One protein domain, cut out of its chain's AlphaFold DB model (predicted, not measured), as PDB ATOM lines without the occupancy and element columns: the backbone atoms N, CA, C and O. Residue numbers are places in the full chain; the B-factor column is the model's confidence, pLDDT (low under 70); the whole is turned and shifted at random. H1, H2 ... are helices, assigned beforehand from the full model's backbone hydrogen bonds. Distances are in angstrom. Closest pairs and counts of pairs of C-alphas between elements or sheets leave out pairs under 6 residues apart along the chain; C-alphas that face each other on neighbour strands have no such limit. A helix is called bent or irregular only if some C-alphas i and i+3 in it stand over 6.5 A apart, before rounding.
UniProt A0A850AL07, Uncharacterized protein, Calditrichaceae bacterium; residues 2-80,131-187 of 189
ATOM      1  N   TYR A   2     149.975 321.152 255.516       93.94
ATOM      2  CA  TYR A   2     148.999 322.251 255.602       93.94
ATOM      3  C   TYR A   2     148.035 322.176 256.803       93.94
ATOM      4  O   TYR A   2     147.929 323.135 257.564       93.94
ATOM      5  N   GLN A   3     147.409 321.017 257.041       95.56
ATOM      6  CA  GLN A   3     146.499 320.848 258.182       95.56
ATOM      7  C   GLN A   3     147.187 321.083 259.535       95.56
ATOM      8  O   GLN A   3     146.612 321.725 260.404       95.56
ATOM      9  N   ALA A   4     148.425 320.614 259.715       94.81
ATOM     10  CA  ALA A   4     149.152 320.794 260.971       94.81
ATOM     11  C   ALA A   4     149.480 322.274 261.237       94.81
ATOM     12  O   ALA A   4     149.399 322.719 262.378       94.81
ATOM     13  N   ILE A   5     149.778 323.050 260.186       96.81
ATOM     14  CA  ILE A   5     149.977 324.505 260.285       96.81
ATOM     15  C   ILE A   5     148.671 325.193 260.693       96.81
ATOM     16  O   ILE A   5     148.667 325.986 261.632       96.81
ATOM     17  N   ARG A   6     147.549 324.858 260.040       97.75
ATOM     18  CA  ARG A   6     146.232 325.415 260.395       97.75
ATOM     19  C   ARG A   6     145.854 325.121 261.843       97.75
ATOM     20  O   ARG A   6     145.410 326.022 262.549       97.75
ATOM     21  N   GLU A   7     146.063 323.887 262.295       97.31
ATOM     22  CA  GLU A   7     145.818 323.511 263.687       97.31
ATOM     23  C   GLU A   7     146.752 324.250 264.652       97.31
ATOM     24  O   GLU A   7     146.296 324.717 265.691       97.31
ATOM     25  N   ALA A   8     148.031 324.439 264.310       97.69
ATOM     26  CA  ALA A   8     148.965 325.200 265.139       97.69
ATOM     27  C   ALA A   8     148.526 326.667 265.290       97.69
ATOM     28  O   ALA A   8     148.497 327.186 266.406       97.69
ATOM     29  N   ILE A   9     148.105 327.310 264.193       98.38
ATOM     30  CA  ILE A   9     147.542 328.670 264.204       98.38
ATOM     31  C   ILE A   9     146.286 328.723 265.079       98.38
ATOM     32  O   ILE A   9     146.161 329.620 265.916       98.38
ATOM     33  N   ARG A  10     145.368 327.760 264.924       98.31
ATOM     34  CA  ARG A  10     144.126 327.688 265.707       98.31
ATOM     35  C   ARG A  10     144.413 327.541 267.201       98.31
ATOM     36  O   ARG A  10     143.852 328.285 268.001       98.31
ATOM     37  N   LEU A  11     145.295 326.615 267.576       97.94
ATOM     38  CA  LEU A  11     145.695 326.370 268.963       97.94
ATOM     39  C   LEU A  11     146.355 327.605 269.588       97.94
ATOM     40  O   LEU A  11     145.985 328.003 270.691       97.94
ATOM     41  N   ALA A  12     147.285 328.241 268.873       98.44
ATOM     42  CA  ALA A  12     147.973 329.441 269.340       98.44
ATOM     43  C   ALA A  12     147.017 330.631 269.501       98.44
ATOM     44  O   ALA A  12     147.033 331.304 270.530       98.44
ATOM     45  N   THR A  13     146.141 330.856 268.521       98.62
ATOM     46  CA  THR A  13     145.134 331.925 268.579       98.62
ATOM     47  C   THR A  13     144.169 331.698 269.741       98.62
ATOM     48  O   THR A  13     143.935 332.614 270.521       98.62
ATOM     49  N   ASN A  14     143.681 330.466 269.929       98.38
ATOM     50  CA  ASN A  14     142.834 330.109 271.069       98.38
ATOM     51  C   ASN A  14     143.539 330.362 272.414       98.38
ATOM     52  O   ASN A  14     142.952 330.966 273.308       98.38
ATOM     53  N   ALA A  15     144.801 329.946 272.553       98.31
ATOM     54  CA  ALA A  15     145.576 330.157 273.774       98.31
ATOM     55  C   ALA A  15     145.772 331.650 274.091       98.31
ATOM     56  O   ALA A  15     145.607 332.059 275.241       98.31
ATOM     57  N   ALA A  16     146.077 332.468 273.078       98.44
ATOM     58  CA  ALA A  16     146.187 333.915 273.231       98.44
ATOM     59  C   ALA A  16     144.852 334.548 273.655       98.44
ATOM     60  O   ALA A  16     144.810 335.234 274.672       98.44
ATOM     61  N   SER A  17     143.762 334.257 272.940       98.38
ATOM     62  CA  SER A  17     142.444 334.835 273.225       98.38
ATOM     63  C   SER A  17     141.918 334.456 274.610       98.38
ATOM     64  O   SER A  17     141.337 335.292 275.297       98.38
ATOM     65  N   LYS A  18     142.147 333.216 275.066       98.06
ATOM     66  CA  LYS A  18     141.765 332.791 276.424       98.06
ATOM     67  C   LYS A  18     142.544 333.559 277.494       98.06
ATOM     68  O   LYS A  18     141.951 333.976 278.485       98.06
ATOM     69  N   LEU A  19     143.841 333.801 277.291       97.88
ATOM     70  CA  LEU A  19     144.634 334.630 278.204       97.88
ATOM     71  C   LEU A  19     144.152 336.083 278.226       97.88
ATOM     72  O   LEU A  19     144.030 336.656 279.304       97.88
ATOM     73  N   ASP A  20     143.838 336.661 277.070       97.94
ATOM     74  CA  ASP A  20     143.318 338.029 276.989       97.94
ATOM     75  C   ASP A  20     141.983 338.180 277.713       97.94
ATOM     76  O   ASP A  20     141.787 339.152 278.443       97.94
ATOM     77  N   ALA A  21     141.087 337.205 277.549       97.38
ATOM     78  CA  ALA A  21     139.785 337.210 278.200       97.38
ATOM     79  C   ALA A  21     139.907 337.106 279.729       97.38
ATOM     80  O   ALA A  21     139.170 337.776 280.452       97.38
ATOM     81  N   VAL A  22     140.873 336.330 280.236       96.38
ATOM     82  CA  VAL A  22     141.198 336.298 281.673       96.38
ATOM     83  C   VAL A  22     141.761 337.636 282.147       96.38
ATOM     84  O   VAL A  22     141.346 338.138 283.183       96.38
ATOM     85  N   LEU A  23     142.701 338.227 281.407       96.06
ATOM     86  CA  LEU A  23     143.353 339.482 281.799       96.06
ATOM     87  C   LEU A  23     142.420 340.694 281.728       96.06
ATOM     88  O   LEU A  23     142.601 341.641 282.488       96.06
ATOM     89  N   SER A  24     141.434 340.653 280.833       96.81
ATOM     90  CA  SER A  24     140.442 341.715 280.636       96.81
ATOM     91  C   SER A  24     139.157 341.485 281.437       96.81
ATOM     92  O   SER A  24     138.218 342.261 281.301       96.81
ATOM     93  N   ASN A  25     139.094 340.422 282.251       95.75
ATOM     94  CA  ASN A  25     137.911 340.008 283.015       95.75
ATOM     95  C   ASN A  25     136.640 339.810 282.160       95.75
ATOM     96  O   ASN A  25     135.533 340.070 282.622       95.75
ATOM     97  N   THR A  26     136.785 339.343 280.916       97.75
ATOM     98  CA  THR A  26     135.658 339.050 280.006       97.75
ATOM     99  C   THR A  26     135.367 337.553 279.860       97.75
ATOM    100  O   THR A  26     134.364 337.173 279.260       97.75
ATOM    101  N   ALA A  27     136.228 336.683 280.398       96.94
ATOM    102  CA  ALA A  27     136.003 335.239 280.436       96.94
ATOM    103  C   ALA A  27     134.952 334.842 281.490       96.94
ATOM    104  O   ALA A  27     134.857 335.454 282.553       96.94
ATOM    105  N   SER A  28     134.212 333.757 281.233       97.62
ATOM    106  CA  SER A  28     133.329 333.154 282.240       97.62
ATOM    107  C   SER A  28     134.137 332.604 283.429       97.62
ATOM    108  O   SER A  28     135.302 332.235 283.251       97.62
ATOM    109  N   PRO A  29     133.546 332.458 284.632       97.31
ATOM    110  CA  PRO A  29     134.255 331.901 285.789       97.31
ATOM    111  C   PRO A  29     134.894 330.528 285.523       97.31
ATOM    112  O   PRO A  29     136.032 330.282 285.923       97.31
ATOM    113  N   ALA A  30     134.200 329.659 284.781       96.94
ATOM    114  CA  ALA A  30     134.714 328.347 284.393       96.94
ATOM    115  C   ALA A  30     135.925 328.453 283.445       96.94
ATOM    116  O   ALA A  30     136.927 327.757 283.630       96.94
ATOM    117  N   ASP A  31     135.872 329.360 282.463       96.06
ATOM    118  CA  ASP A  31     136.992 329.612 281.550       96.06
ATOM    119  C   ASP A  31     138.200 330.221 282.271       96.06
ATOM    120  O   ASP A  31     139.339 329.848 281.970       96.06
ATOM    121  N   VAL A  32     137.973 331.120 283.236       96.19
ATOM    122  CA  VAL A  32     139.030 331.679 284.090       96.19
ATOM    123  C   VAL A  32     139.707 330.564 284.876       96.19
ATOM    124  O   VAL A  32     140.929 330.424 284.804       96.19
ATOM    125  N   GLN A  33     138.930 329.734 285.577       95.81
ATOM    126  CA  GLN A  33     139.460 328.636 286.384       95.81
ATOM    127  C   GLN A  33     140.288 327.667 285.537       95.81
ATOM    128  O   GLN A  33     141.430 327.367 285.895       95.81
ATOM    129  N   LYS A  34     139.754 327.227 284.389       95.81
ATOM    130  CA  LYS A  34     140.466 326.334 283.467       95.81
ATOM    131  C   LYS A  34     141.751 326.979 282.956       95.81
ATOM    132  O   LYS A  34     142.817 326.379 283.043       95.81
ATOM    133  N   THR A  35     141.680 328.211 282.457       96.50
ATOM    134  CA  THR A  35     142.838 328.886 281.856       96.50
ATOM    135  C   THR A  35     143.945 329.128 282.875       96.50
ATOM    136  O   THR A  35     145.113 328.876 282.586       96.50
ATOM    137  N   VAL A  36     143.595 329.561 284.087       95.50
ATOM    138  CA  VAL A  36     144.551 329.762 285.183       95.50
ATOM    139  C   VAL A  36     145.160 328.437 285.635       95.50
ATOM    140  O   VAL A  36     146.365 328.386 285.881       95.50
ATOM    141  N   HIS A  37     144.361 327.372 285.741       94.31
ATOM    142  CA  HIS A  37     144.860 326.040 286.074       94.31
ATOM    143  C   HIS A  37     145.899 325.575 285.049       94.31
ATOM    144  O   HIS A  37     147.034 325.280 285.422       94.31
ATOM    145  N   GLU A  38     145.558 325.607 283.762       94.06
ATOM    146  CA  GLU A  38     146.463 325.155 282.703       94.06
ATOM    147  C   GLU A  38     147.708 326.030 282.577       94.06
ATOM    148  O   GLU A  38     148.813 325.536 282.342       94.06
ATOM    149  N   PHE A  39     147.568 327.336 282.814       94.00
ATOM    150  CA  PHE A  39     148.709 328.240 282.848       94.00
ATOM    151  C   PHE A  39     149.672 327.867 283.972       94.00
ATOM    152  O   PHE A  39     150.885 327.884 283.772       94.00
ATOM    153  N   ARG A  40     149.150 327.489 285.144       91.50
ATOM    154  CA  ARG A  40     149.979 327.068 286.277       91.50
ATOM    155  C   ARG A  40     150.685 325.743 286.017       91.50
ATOM    156  O   ARG A  40     151.857 325.597 286.357       91.50
ATOM    157  N   VAL A  41     149.993 324.794 285.388       89.75
ATOM    158  CA  VAL A  41     150.577 323.510 284.978       89.75
ATOM    159  C   VAL A  41     151.776 323.747 284.055       89.75
ATOM    160  O   VAL A  41     152.869 323.248 284.322       89.75
ATOM    161  N   ALA A  42     151.609 324.583 283.029       90.12
ATOM    162  CA  ALA A  42     152.653 324.854 282.044       90.12
ATOM    163  C   ALA A  42     153.775 325.772 282.558       90.12
ATOM    164  O   ALA A  42     154.951 325.496 282.343       90.12
ATOM    165  N   PHE A  43     153.446 326.858 283.261       88.50
ATOM    166  CA  PHE A  43     154.384 327.945 283.581       88.50
ATOM    167  C   PHE A  43     154.694 328.096 285.083       88.50
ATOM    168  O   PHE A  43     155.341 329.065 285.487       88.50
ATOM    169  N   GLY A  44     154.294 327.127 285.915       85.81
ATOM    170  CA  GLY A  44     154.586 327.072 287.353       85.81
ATOM    171  C   GLY A  44     153.583 327.854 288.210       85.81
ATOM    172  O   GLY A  44     152.499 328.201 287.764       85.81
ATOM    173  N   ARG A  45     153.924 328.194 289.463       74.81
ATOM    174  CA  ARG A  45     153.009 328.882 290.417       74.81
ATOM    175  C   ARG A  45     152.633 330.332 290.035       74.81
ATOM    176  O   ARG A  45     152.084 331.083 290.853       74.81
ATOM    177  N   ASN A  46     152.932 330.752 288.811       72.31
ATOM    178  CA  ASN A  46     152.567 332.057 288.292       72.31
ATOM    179  C   ASN A  46     151.073 332.097 287.959       72.31
ATOM    180  O   ASN A  46     150.490 331.132 287.475       72.31
ATOM    181  N   HIS A  47     150.443 333.229 288.247       83.06
ATOM    182  CA  HIS A  47     149.100 333.527 287.764       83.06
ATOM    183  C   HIS A  47     149.247 334.388 286.504       83.06
ATOM    184  O   HIS A  47     150.129 335.248 286.514       83.06
ATOM    185  N   PRO A  48     148.400 334.237 285.467       83.88
ATOM    186  CA  PRO A  48     148.478 335.062 284.260       83.88
ATOM    187  C   PRO A  48     148.542 336.571 284.545       83.88
ATOM    188  O   PRO A  48     149.253 337.294 283.854       83.88
ATOM    189  N   SER A  49     147.849 337.040 285.591       85.38
ATOM    190  CA  SER A  49     147.844 338.452 286.004       85.38
ATOM    191  C   SER A  49     149.072 338.905 286.806       85.38
ATOM    192  O   SER A  49     149.269 340.106 286.968       85.38
ATOM    193  N   LYS A  50     149.913 337.988 287.313       85.44
ATOM    194  CA  LYS A  50     151.142 338.378 288.024       85.44
ATOM    195  C   LYS A  50     152.085 339.070 287.055       85.44
ATOM    196  O   LYS A  50     152.258 338.597 285.931       85.44
ATOM    197  N   LEU A  51     152.708 340.151 287.515       82.19
ATOM    198  CA  LEU A  51     153.706 340.870 286.737       82.19
ATOM    199  C   LEU A  51     154.895 339.966 286.426       82.19
ATOM    200  O   LEU A  51     155.346 339.169 287.252       82.19
ATOM    201  N   PHE A  52     155.374 340.084 285.200       73.69
ATOM    202  CA  PHE A  52     156.562 339.405 284.734       73.69
ATOM    203  C   PHE A  52     157.798 340.177 285.222       73.69
ATOM    204  O   PHE A  52     157.877 341.391 285.031       73.69
ATOM    205  N   ALA A  53     158.747 339.479 285.856       72.62
ATOM    206  CA  ALA A  53     159.914 340.089 286.498       72.62
ATOM    207  C   ALA A  53     160.673 341.034 285.549       72.62
ATOM    208  O   ALA A  53     160.969 340.678 284.411       72.62
ATOM    209  N   GLY A  54     160.965 342.250 286.021       71.81
ATOM    210  CA  GLY A  54     161.629 343.280 285.215       71.81
ATOM    211  C   GLY A  54     160.739 343.937 284.152       71.81
ATOM    212  O   GLY A  54     161.249 344.661 283.304       71.81
ATOM    213  N   THR A  55     159.420 343.709 284.170       75.88
ATOM    214  CA  THR A  55     158.474 344.372 283.259       75.88
ATOM    215  C   THR A  55     157.213 344.832 283.987       75.88
ATOM    216  O   THR A  55     156.820 344.267 285.005       75.88
ATOM    217  N   SER A  56     156.514 345.809 283.410       85.94
ATOM    218  CA  SER A  56     155.172 346.227 283.837       85.94
ATOM    219  C   SER A  56     154.049 345.343 283.274       85.94
ATOM    220  O   SER A  56     152.871 345.651 283.438       85.94
ATOM    221  N   ARG A  57     154.384 344.244 282.581       86.88
ATOM    222  CA  ARG A  57     153.407 343.410 281.870       86.88
ATOM    223  C   ARG A  57     153.039 342.170 282.684       86.88
ATOM    224  O   ARG A  57     153.931 341.508 283.212       86.88
ATOM    225  N   PRO A  58     151.756 341.774 282.721       91.31
ATOM    226  CA  PRO A  58     151.366 340.468 283.240       91.31
ATOM    227  C   PRO A  58     152.031 339.322 282.462       91.31
ATOM    228  O   PRO A  58     152.139 339.376 281.233       91.31
ATOM    229  N   THR A  59     152.435 338.255 283.152       90.75
ATOM    230  CA  THR A  59     153.038 337.052 282.543       90.75
ATOM    231  C   THR A  59     152.147 336.457 281.449       90.75
ATOM    232  O   THR A  59     152.634 336.114 280.370       90.75
ATOM    233  N   GLY A  60     150.830 336.426 281.667       94.06
ATOM    234  CA  GLY A  60     149.845 335.999 280.676       94.06
ATOM    235  C   GLY A  60     149.862 336.862 279.415       94.06
ATOM    236  O   GLY A  60     149.765 336.328 278.315       94.06
ATOM    237  N   ALA A  61     150.078 338.175 279.542       94.50
ATOM    238  CA  ALA A  61     150.136 339.083 278.397       94.50
ATOM    239  C   ALA A  61     151.395 338.851 277.548       94.50
ATOM    240  O   ALA A  61     151.359 339.001 276.325       94.50
ATOM    241  N   VAL A  62     152.512 338.479 278.184       92.50
ATOM    242  CA  VAL A  62     153.756 338.098 277.494       92.50
ATOM    243  C   VAL A  62     153.553 336.793 276.723       92.50
ATOM    244  O   VAL A  62     153.862 336.727 275.534       92.50
ATOM    245  N   VAL A  63     152.973 335.775 277.366       94.19
ATOM    246  CA  VAL A  63     152.680 334.480 276.734       94.19
ATOM    247  C   VAL A  63     151.692 334.641 275.572       94.19
ATOM    248  O   VAL A  63     151.953 334.147 274.474       94.19
ATOM    249  N   ALA A  64     150.612 335.408 275.759       96.81
ATOM    250  CA  ALA A  64     149.647 335.713 274.703       96.81
ATOM    251  C   ALA A  64     150.307 336.427 273.515       96.81
ATOM    252  O   ALA A  64     150.037 336.100 272.361       96.81
ATOM    253  N   ALA A  65     151.213 337.381 273.761       95.75
ATOM    254  CA  ALA A  65     151.944 338.062 272.693       95.75
ATOM    255  C   ALA A  65     152.800 337.094 271.856       95.75
ATOM    256  O   ALA A  65     152.813 337.212 270.630       95.75
ATOM    257  N   ARG A  66     153.454 336.113 272.492       95.62
ATOM    258  CA  ARG A  66     154.251 335.094 271.789       95.62
ATOM    259  C   ARG A  66     153.395 334.146 270.956       95.62
ATOM    260  O   ARG A  66     153.751 333.869 269.815       95.62
ATOM    261  N   PHE A  67     152.239 333.715 271.463       98.06
ATOM    262  CA  PHE A  67     151.298 332.919 270.667       98.06
ATOM    263  C   PHE A  67     150.756 333.685 269.460       98.06
ATOM    264  O   PHE A  67     150.685 333.125 268.369       98.06
ATOM    265  N   ARG A  68     150.425 334.974 269.617       98.31
ATOM    266  CA  ARG A  68     149.999 335.803 268.479       98.31
ATOM    267  C   ARG A  68     151.110 335.974 267.453       98.31
ATOM    268  O   ARG A  68     150.827 335.915 266.264       98.31
ATOM    269  N   ALA A  69     152.352 336.188 267.891       96.94
ATOM    270  CA  ALA A  69     153.491 336.253 266.981       96.94
ATOM    271  C   ALA A  69     153.618 334.954 266.188       96.94
ATOM    272  O   ALA A  69     153.541 334.987 264.969       96.94
ATOM    273  N   LEU A  70     153.658 333.814 266.875       96.94
ATOM    274  CA  LEU A  70     153.679 332.500 266.242       96.94
ATOM    275  C   LEU A  70     152.549 332.303 265.221       96.94
ATOM    276  O   LEU A  70     152.810 331.859 264.105       96.94
ATOM    277  N   ALA A  71     151.309 332.651 265.578       98.06
ATOM    278  CA  ALA A  71     150.161 332.523 264.684       98.06
ATOM    279  C   ALA A  71     150.293 333.411 263.436       98.06
ATOM    280  O   ALA A  71     150.000 332.950 262.336       98.06
ATOM    281  N   ARG A  72     150.774 334.655 263.586       98.00
ATOM    282  CA  ARG A  72     151.045 335.557 262.452       98.00
ATOM    283  C   ARG A  72     152.136 335.011 261.540       98.00
ATOM    284  O   ARG A  72     151.955 335.001 260.329       98.00
ATOM    285  N   GLU A  73     153.241 334.534 262.109       97.06
ATOM    286  CA  GLU A  73     154.352 333.987 261.328       97.06
ATOM    287  C   GLU A  73     153.918 332.757 260.519       97.06
ATOM    288  O   GLU A  73     154.146 332.690 259.315       97.06
ATOM    289  N   LEU A  74     153.204 331.820 261.148       96.62
ATOM    290  CA  LEU A  74     152.647 330.652 260.458       96.62
ATOM    291  C   LEU A  74     151.564 331.020 259.431       96.62
ATOM    292  O   LEU A  74     151.379 330.294 258.456       96.62
ATOM    293  N   GLY A  75     150.850 332.127 259.645       96.50
ATOM    294  CA  GLY A  75     149.803 332.651 258.765       96.50
ATOM    295  C   GLY A  75     150.310 333.390 257.524       96.50
ATOM    296  O   GLY A  75     149.498 333.983 256.819       96.50
ATOM    297  N   GLY A  76     151.616 333.366 257.250       93.31
ATOM    298  CA  GLY A  76     152.215 334.028 256.089       93.31
ATOM    299  C   GLY A  76     152.982 335.310 256.409       93.31
ATOM    300  O   GLY A  76     153.221 336.092 255.495       93.31
ATOM    301  N   GLY A  77     153.362 335.530 257.674       94.12
ATOM    302  CA  GLY A  77     154.331 336.558 258.067       94.12
ATOM    303  C   GLY A  77     155.725 336.258 257.497       94.12
ATOM    304  O   GLY A  77     155.966 336.382 256.297       94.12
ATOM    305  N   ARG A  78     156.676 335.832 258.334       90.00
ATOM    306  CA  ARG A  78     157.965 335.322 257.849       90.00
ATOM    307  C   ARG A  78     157.741 334.056 257.029       90.00
ATOM    308  O   ARG A  78     156.959 333.176 257.392       90.00
ATOM    309  N   ARG A  79     158.494 333.917 255.941       90.25
ATOM    310  CA  ARG A  79     158.475 332.702 255.124       90.25
ATOM    311  C   ARG A  79     159.197 331.567 255.857       90.25
ATOM    312  O   ARG A  79     160.401 331.387 255.687       90.25
ATOM    313  N   ILE A  80     158.463 330.813 256.677       95.50
ATOM    314  CA  ILE A  80     158.972 329.605 257.340       95.50
ATOM    315  C   ILE A  80     159.045 328.470 256.316       95.50
ATOM    316  O   ILE A  80     158.044 328.091 255.709       95.50
ATOM    317  N   PRO A 131     144.675 313.272 268.322       87.00
ATOM    318  CA  PRO A 131     144.733 313.103 266.872       87.00
ATOM    319  C   PRO A 131     146.116 313.470 266.317       87.00
ATOM    320  O   PRO A 131     146.707 314.476 266.724       87.00
ATOM    321  N   SER A 132     146.615 312.703 265.343       88.00
ATOM    322  CA  SER A 132     147.954 312.906 264.755       88.00
ATOM    323  C   SER A 132     148.189 314.337 264.245       88.00
ATOM    324  O   SER A 132     149.288 314.878 264.355       88.00
ATOM    325  N   GLN A 133     147.149 315.001 263.735       90.00
ATOM    326  CA  GLN A 133     147.206 316.390 263.278       90.00
ATOM    327  C   GLN A 133     147.474 317.360 264.434       90.00
ATOM    328  O   GLN A 133     148.249 318.300 264.268       90.00
ATOM    329  N   ILE A 134     146.884 317.115 265.607       91.38
ATOM    330  CA  ILE A 134     147.074 317.931 266.812       91.38
ATOM    331  C   ILE A 134     148.463 317.678 267.407       91.38
ATOM    332  O   ILE A 134     149.120 318.618 267.851       91.38
ATOM    333  N   TYR A 135     148.954 316.438 267.364       90.12
ATOM    334  CA  TYR A 135     150.326 316.122 267.772       90.12
ATOM    335  C   TYR A 135     151.359 316.889 266.928       90.12
ATOM    336  O   TYR A 135     152.236 317.584 267.455       90.12
ATOM    337  N   ARG A 136     151.192 316.849 265.603       93.75
ATOM    338  CA  ARG A 136     152.014 317.601 264.644       93.75
ATOM    339  C   ARG A 136     151.906 319.109 264.858       93.75
ATOM    340  O   ARG A 136     152.921 319.797 264.851       93.75
ATOM    341  N   ALA A 137     150.702 319.623 265.107       95.31
ATOM    342  CA  ALA A 137     150.484 321.031 265.419       95.31
ATOM    343  C   ALA A 137     151.234 321.471 266.685       95.31
ATOM    344  O   ALA A 137     151.904 322.500 266.676       95.31
ATOM    345  N   GLY A 138     151.191 320.667 267.751       94.00
ATOM    346  CA  GLY A 138     151.959 320.915 268.972       94.00
ATOM    347  C   GLY A 138     153.470 320.943 268.727       94.00
ATOM    348  O   GLY A 138     154.164 321.794 269.280       94.00
ATOM    349  N   THR A 139     153.971 320.064 267.857       94.00
ATOM    350  CA  THR A 139     155.383 320.058 267.445       94.00
ATOM    351  C   THR A 139     155.747 321.323 266.658       94.00
ATOM    352  O   THR A 139     156.740 321.968 266.971       94.00
ATOM    353  N   ILE A 140     154.904 321.760 265.714       96.75
ATOM    354  CA  ILE A 140     155.106 323.031 264.990       96.75
ATOM    355  C   ILE A 140     155.128 324.219 265.957       96.75
ATOM    356  O   ILE A 140     155.963 325.109 265.793       96.75
ATOM    357  N   ILE A 141     154.242 324.241 266.963       96.81
ATOM    358  CA  ILE A 141     154.229 325.303 267.977       96.81
ATOM    359  C   ILE A 141     155.577 325.369 268.697       96.81
ATOM    360  O   ILE A 141     156.162 326.443 268.812       96.81
ATOM    361  N   HIS A 142     156.063 324.216 269.158       94.94
ATOM    362  CA  HIS A 142     157.326 324.099 269.876       94.94
ATOM    363  C   HIS A 142     158.503 324.629 269.038       94.94
ATOM    364  O   HIS A 142     159.182 325.569 269.451       94.94
ATOM    365  N   GLU A 143     158.678 324.114 267.822       95.31
ATOM    366  CA  GLU A 143     159.796 324.510 266.958       95.31
ATOM    367  C   GLU A 143     159.730 325.978 266.535       95.31
ATOM    368  O   GLU A 143     160.726 326.700 266.550       95.31
ATOM    369  N   THR A 144     158.538 326.473 266.208       95.75
ATOM    370  CA  THR A 144     158.374 327.871 265.789       95.75
ATOM    371  C   THR A 144     158.742 328.831 266.924       95.75
ATOM    372  O   THR A 144     159.297 329.897 266.669       95.75
ATOM    373  N   LEU A 145     158.492 328.464 268.185       94.50
ATOM    374  CA  LEU A 145     158.913 329.267 269.335       94.50
ATOM    375  C   LEU A 145     160.425 329.255 269.544       94.50
ATOM    376  O   LEU A 145     160.976 330.305 269.872       94.50
ATOM    377  N   HIS A 146     161.093 328.119 269.331       92.12
ATOM    378  CA  HIS A 146     162.553 328.076 269.308       92.12
ATOM    379  C   HIS A 146     163.105 329.030 268.248       92.12
ATOM    380  O   HIS A 146     163.887 329.919 268.567       92.12
ATOM    381  N   MET A 147     162.594 328.953 267.023       92.38
ATOM    382  CA  MET A 147     163.009 329.815 265.915       92.38
ATOM    383  C   MET A 147     162.732 331.317 266.140       92.38
ATOM    384  O   MET A 147     163.407 332.166 265.554       92.38
ATOM    385  N   LEU A 148     161.705 331.679 266.917       91.56
ATOM    386  CA  LEU A 148     161.359 333.082 267.186       91.56
ATOM    387  C   LEU A 148     162.071 333.670 268.403       91.56
ATOM    388  O   LEU A 148     162.238 334.886 268.463       91.56
ATOM    389  N   TYR A 149     162.443 332.841 269.379       88.25
ATOM    390  CA  TYR A 149     162.854 333.320 270.699       88.25
ATOM    391  C   TYR A 149     164.143 332.676 271.250       88.25
ATOM    392  O   TYR A 149     164.539 333.026 272.365       88.25
ATOM    393  N   LEU A 150     164.821 331.782 270.510       80.38
ATOM    394  CA  LEU A 150     166.138 331.203 270.842       80.38
ATOM    395  C   LEU A 150     167.181 331.391 269.707       80.38
ATOM    396  O   LEU A 150     166.789 331.526 268.550       80.38
ATOM    397  N   PRO A 151     168.500 331.342 270.006       58.78
ATOM    398  CA  PRO A 151     169.109 331.282 271.327       58.78
ATOM    399  C   PRO A 151     169.341 332.712 271.830       58.78
ATOM    400  O   PRO A 151     169.981 333.512 271.166       58.78
ATOM    401  N   ASN A 152     168.875 333.019 273.036       51.84
ATOM    402  CA  ASN A 152     169.169 334.264 273.761       51.84
ATOM    403  C   ASN A 152     168.358 335.508 273.362       51.84
ATOM    404  O   ASN A 152     168.651 336.216 272.407       51.84
ATOM    405  N   VAL A 153     167.476 335.897 274.282       40.84
ATOM    406  CA  VAL A 153     167.570 337.258 274.814       40.84
ATOM    407  C   VAL A 153     168.317 337.133 276.149       40.84
ATOM    408  O   VAL A 153     167.789 336.486 277.062       40.84
ATOM    409  N   PRO A 154     169.557 337.637 276.278       35.78
ATOM    410  CA  PRO A 154     170.229 337.737 277.570       35.78
ATOM    411  C   PRO A 154     169.382 338.580 278.537       35.78
ATOM    412  O   PRO A 154     168.873 339.632 278.164       35.78
ATOM    413  N   GLY A 155     169.223 338.119 279.781       41.34
ATOM    414  CA  GLY A 155     168.811 338.979 280.897       41.34
ATOM    415  C   GLY A 155     167.322 339.106 281.249       41.34
ATOM    416  O   GLY A 155     167.037 339.802 282.216       41.34
ATOM    417  N   THR A 156     166.363 338.460 280.568       42.62
ATOM    418  CA  THR A 156     164.934 338.762 280.845       42.62
ATOM    419  C   THR A 156     164.002 337.600 281.153       42.62
ATOM    420  O   THR A 156     162.884 337.879 281.556       42.62
ATOM    421  N   HIS A 157     164.376 336.319 281.038       50.59
ATOM    422  CA  HIS A 157     163.386 335.238 281.213       50.59
ATOM    423  C   HIS A 157     163.892 334.022 282.018       50.59
ATOM    424  O   HIS A 157     164.356 333.059 281.426       50.59
ATOM    425  N   PRO A 158     163.802 333.978 283.356       56.16
ATOM    426  CA  PRO A 158     164.089 332.742 284.090       56.16
ATOM    427  C   PRO A 158     162.998 331.665 283.881       56.16
ATOM    428  O   PRO A 158     161.805 331.969 283.798       56.16
ATOM    429  N   GLY A 159     163.416 330.396 283.827       76.19
ATOM    430  CA  GLY A 159     162.565 329.208 283.969       76.19
ATOM    431  C   GLY A 159     161.611 328.892 282.809       76.19
ATOM    432  O   GLY A 159     161.855 329.199 281.639       76.19
ATOM    433  N   ARG A 160     160.472 328.276 283.154       83.62
ATOM    434  CA  ARG A 160     159.492 327.654 282.237       83.62
ATOM    435  C   ARG A 160     159.011 328.530 281.068       83.62
ATOM    436  O   ARG A 160     158.584 327.996 280.053       83.62
ATOM    437  N   MET A 161     159.097 329.860 281.152       85.06
ATOM    438  CA  MET A 161     158.700 330.766 280.060       85.06
ATOM    439  C   MET A 161     159.705 330.844 278.896       85.06
ATOM    440  O   MET A 161     159.357 331.407 277.854       85.06
ATOM    441  N   ARG A 162     160.922 330.294 279.025       83.62
ATOM    442  CA  ARG A 162     161.863 330.089 277.898       83.62
ATOM    443  C   ARG A 162     161.716 328.732 277.224       83.62
ATOM    444  O   ARG A 162     162.238 328.544 276.131       83.62
ATOM    445  N   ASN A 163     161.020 327.807 277.866       87.44
ATOM    446  CA  ASN A 163     160.914 326.442 277.400       87.44
ATOM    447  C   ASN A 163     159.725 326.314 276.433       87.44
ATOM    448  O   ASN A 163     158.570 326.499 276.821       87.44
ATOM    449  N   ALA A 164     160.004 326.009 275.164       91.44
ATOM    450  CA  ALA A 164     158.981 325.849 274.133       91.44
ATOM    451  C   ALA A 164     158.020 324.677 274.421       91.44
ATOM    452  O   ALA A 164     156.858 324.728 274.006       91.44
ATOM    453  N   HIS A 165     158.440 323.661 275.193       90.25
ATOM    454  CA  HIS A 165     157.545 322.601 275.675       90.25
ATOM    455  C   HIS A 165     156.394 323.168 276.513       90.25
ATOM    456  O   HIS A 165     155.252 322.767 276.303       90.25
ATOM    457  N   CYS A 166     156.640 324.169 277.367       92.38
ATOM    458  CA  CYS A 166     155.600 324.783 278.203       92.38
ATOM    459  C   CYS A 166     154.489 325.428 277.371       92.38
ATOM    460  O   CYS A 166     153.306 325.290 277.677       92.38
ATOM    461  N   TYR A 167     154.845 326.088 276.270       94.88
ATOM    462  CA  TYR A 167     153.857 326.670 275.363       94.88
ATOM    463  C   TYR A 167     153.076 325.593 274.612       94.88
ATOM    464  O   TYR A 167     151.856 325.706 274.490       94.88
ATOM    465  N   ARG A 168     153.755 324.537 274.141       93.44
ATOM    466  CA  ARG A 168     153.101 323.375 273.526       93.44
ATOM    467  C   ARG A 168     152.084 322.755 274.488       93.44
ATOM    468  O   ARG A 168     150.931 322.586 274.104       93.44
ATOM    469  N   VAL A 169     152.486 322.464 275.727       92.38
ATOM    470  CA  VAL A 169     151.609 321.917 276.777       92.38
ATOM    471  C   VAL A 169     150.402 322.809 276.995       92.38
ATOM    472  O   VAL A 169     149.271 322.334 276.916       92.38
ATOM    473  N   PHE A 170     150.628 324.100 277.230       94.94
ATOM    474  CA  PHE A 170     149.549 325.037 277.517       94.94
ATOM    475  C   PHE A 170     148.521 325.102 276.383       94.94
ATOM    476  O   PHE A 170     147.320 324.997 276.629       94.94
ATOM    477  N   ALA A 171     148.984 325.228 275.135       96.25
ATOM    478  CA  ALA A 171     148.106 325.317 273.973       96.25
ATOM    479  C   ALA A 171     147.278 324.038 273.767       96.25
ATOM    480  O   ALA A 171     146.081 324.117 273.484       96.25
ATOM    481  N   LEU A 172     147.897 322.865 273.942       93.69
ATOM    482  CA  LEU A 172     147.218 321.576 273.817       93.69
ATOM    483  C   LEU A 172     146.171 321.379 274.919       93.69
ATOM    484  O   LEU A 172     145.015 321.091 274.607       93.69
ATOM    485  N   ARG A 173     146.538 321.607 276.185       93.19
ATOM    486  CA  ARG A 173     145.651 321.371 277.338       93.19
ATOM    487  C   ARG A 173     144.469 322.322 277.381       93.19
ATOM    488  O   ARG A 173     143.339 321.891 277.618       93.19
ATOM    489  N   LEU A 174     144.672 323.589 277.019       94.94
ATOM    490  CA  LEU A 174     143.560 324.525 276.836       94.94
ATOM    491  C   LEU A 174     142.535 324.030 275.809       94.94
ATOM    492  O   LEU A 174     141.329 324.189 276.017       94.94
ATOM    493  N   ALA A 175     143.009 323.408 274.728       94.44
ATOM    494  CA  ALA A 175     142.177 322.833 273.680       94.44
ATOM    495  C   ALA A 175     141.618 321.437 274.019       94.44
ATOM    496  O   ALA A 175     140.912 320.863 273.197       94.44
ATOM    497  N   GLY A 176     141.884 320.912 275.222       92.00
ATOM    498  CA  GLY A 176     141.387 319.611 275.675       92.00
ATOM    499  C   GLY A 176     142.252 318.417 275.263       92.00
ATOM    500  O   GLY A 176     141.780 317.288 275.326       92.00
ATOM    501  N   TYR A 177     143.501 318.646 274.851       89.44
ATOM    502  CA  TYR A 177     144.464 317.600 274.489       89.44
ATOM    503  C   TYR A 177     145.625 317.536 275.491       89.44
ATOM    504  O   TYR A 177     145.947 318.527 276.135       89.44
ATOM    505  N   GLY A 178     146.337 316.410 275.575       70.75
ATOM    506  CA  GLY A 178     147.602 316.354 276.324       70.75
ATOM    507  C   GLY A 178     147.449 316.102 277.827       70.75
ATOM    508  O   GLY A 178     148.013 316.818 278.657       70.75
ATOM    509  N   SER A 179     146.737 315.030 278.176       66.25
ATOM    510  CA  SER A 179     146.800 314.400 279.505       66.25
ATOM    511  C   SER A 179     148.101 313.613 279.734       66.25
ATOM    512  O   SER A 179     148.242 312.969 280.766       66.25
ATOM    513  N   ASP A 180     149.019 313.643 278.765       64.38
ATOM    514  CA  ASP A 180     150.237 312.843 278.725       64.38
ATOM    515  C   ASP A 180     151.286 313.355 279.741       64.38
ATOM    516  O   ASP A 180     151.771 314.489 279.602       64.38
ATOM    517  N   PRO A 181     151.638 312.547 280.762       66.75
ATOM    518  CA  PRO A 181     152.648 312.886 281.760       66.75
ATOM    519  C   PRO A 181     154.024 313.208 281.166       66.75
ATOM    520  O   PRO A 181     154.739 314.045 281.726       66.75
ATOM    521  N   ASP A 182     154.383 312.625 280.021       65.06
ATOM    522  CA  ASP A 182     155.696 312.821 279.398       65.06
ATOM    523  C   ASP A 182     155.840 314.227 278.812       65.06
ATOM    524  O   ASP A 182     156.907 314.838 278.864       65.06
ATOM    525  N   ILE A 183     154.745 314.807 278.315       66.75
ATOM    526  CA  ILE A 183     154.759 316.194 277.833       66.75
ATOM    527  C   ILE A 183     154.864 317.169 279.026       66.75
ATOM    528  O   ILE A 183     155.475 318.236 278.921       66.75
ATOM    529  N   LEU A 184     154.308 316.804 280.188       69.31
ATOM    530  CA  LEU A 184     154.365 317.615 281.409       69.31
ATOM    531  C   LEU A 184     155.748 317.596 282.070       69.31
ATOM    532  O   LEU A 184     156.197 318.635 282.562       69.31
ATOM    533  N   SER A 185     156.435 316.451 282.066       73.38
ATOM    534  CA  SER A 185     157.780 316.319 282.642       73.38
ATOM    535  C   SER A 185     158.812 317.187 281.913       73.38
ATOM    536  O   SER A 185     159.756 317.670 282.530       73.38
ATOM    537  N   GLN A 186     158.576 317.491 280.635       72.06
ATOM    538  CA  GLN A 186     159.424 318.366 279.821       72.06
ATOM    539  C   GLN A 186     159.244 319.859 280.135       72.06
ATOM    540  O   GLN A 186     160.033 320.685 279.679       72.06
ATOM    541  N   CYS A 187     158.240 320.230 280.936       73.69
ATOM    542  CA  CYS A 187     158.017 321.595 281.418       73.69
ATOM    543  C   CYS A 187     158.725 321.844 282.758       73.69
ATOM    544  O   CYS A 187     158.131 322.389 283.692       73.69
TER     545      CYS A 187
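Overview. This is residues 2 to 80 and 131 to 187 of the 189 residues of an uncharacterized protein of Calditrichaceae bacterium (UniProt A0A850AL07). Two long helices, H1 and H3, stand side by side, and three more, H4, H6 and H2, cross H1 one after another along its length, making a second layer. Short H7 packs on H6 and short H5 on the end of H2. The 136 printed residues hold seven named helices, H1 to H7 in chain order, and no named strand: the class is all helix. The whole is compact and rounded, with a radius of gyration of the C-alphas of 13.9 A and spans of 36 by 35 by 29 A.

Along the chain. H1, residues 2 to 23, is the longest at 31.9 A and begins at C-alpha 2 (148.999, 322.251, 255.602). H3 is residues 59 to 74, 23.0 A; H4 132 to 149, 26.0 A; H6 164 to 174, 15.7 A; H2 29 to 43, 20.6 A. H5 is residues 159 to 162, neither bent nor irregular, but only just: its end C-alphas are 6.2 A apart. H7, residues 181 to 185, ends at C-alpha 185 (157.780, 316.319, 282.642).

Arrangement. H1 and H6 are the hubs, touching four helices each. H1 touches H3 at a shallow tilt of 25 degrees, opposite ways; the closest C-alphas, of Ala 16 and Ala 64, are 4.2 A apart. With residues 3 to 12 alone H1 touches H4, closest C-alphas Ala 8 and Ala 137, 4.4 A. H1 touches H6 about perpendicular, at 78 degrees, closest C-alphas Ala 15 and Ala 171, 5.5 A. In H1, H2, H3, H4, H6 and H7 every O i to N i+4 pair is within hydrogen-bond range; H5 is too short for one.

Size, cuts and confidence. Residues 81 to 130 are not printed; C-alphas 80 and 131 are 23.8 A apart across this cut. The link from H2 to H3 is long. Residues 151 to 158 and 179 to 184 have pLDDT under 70.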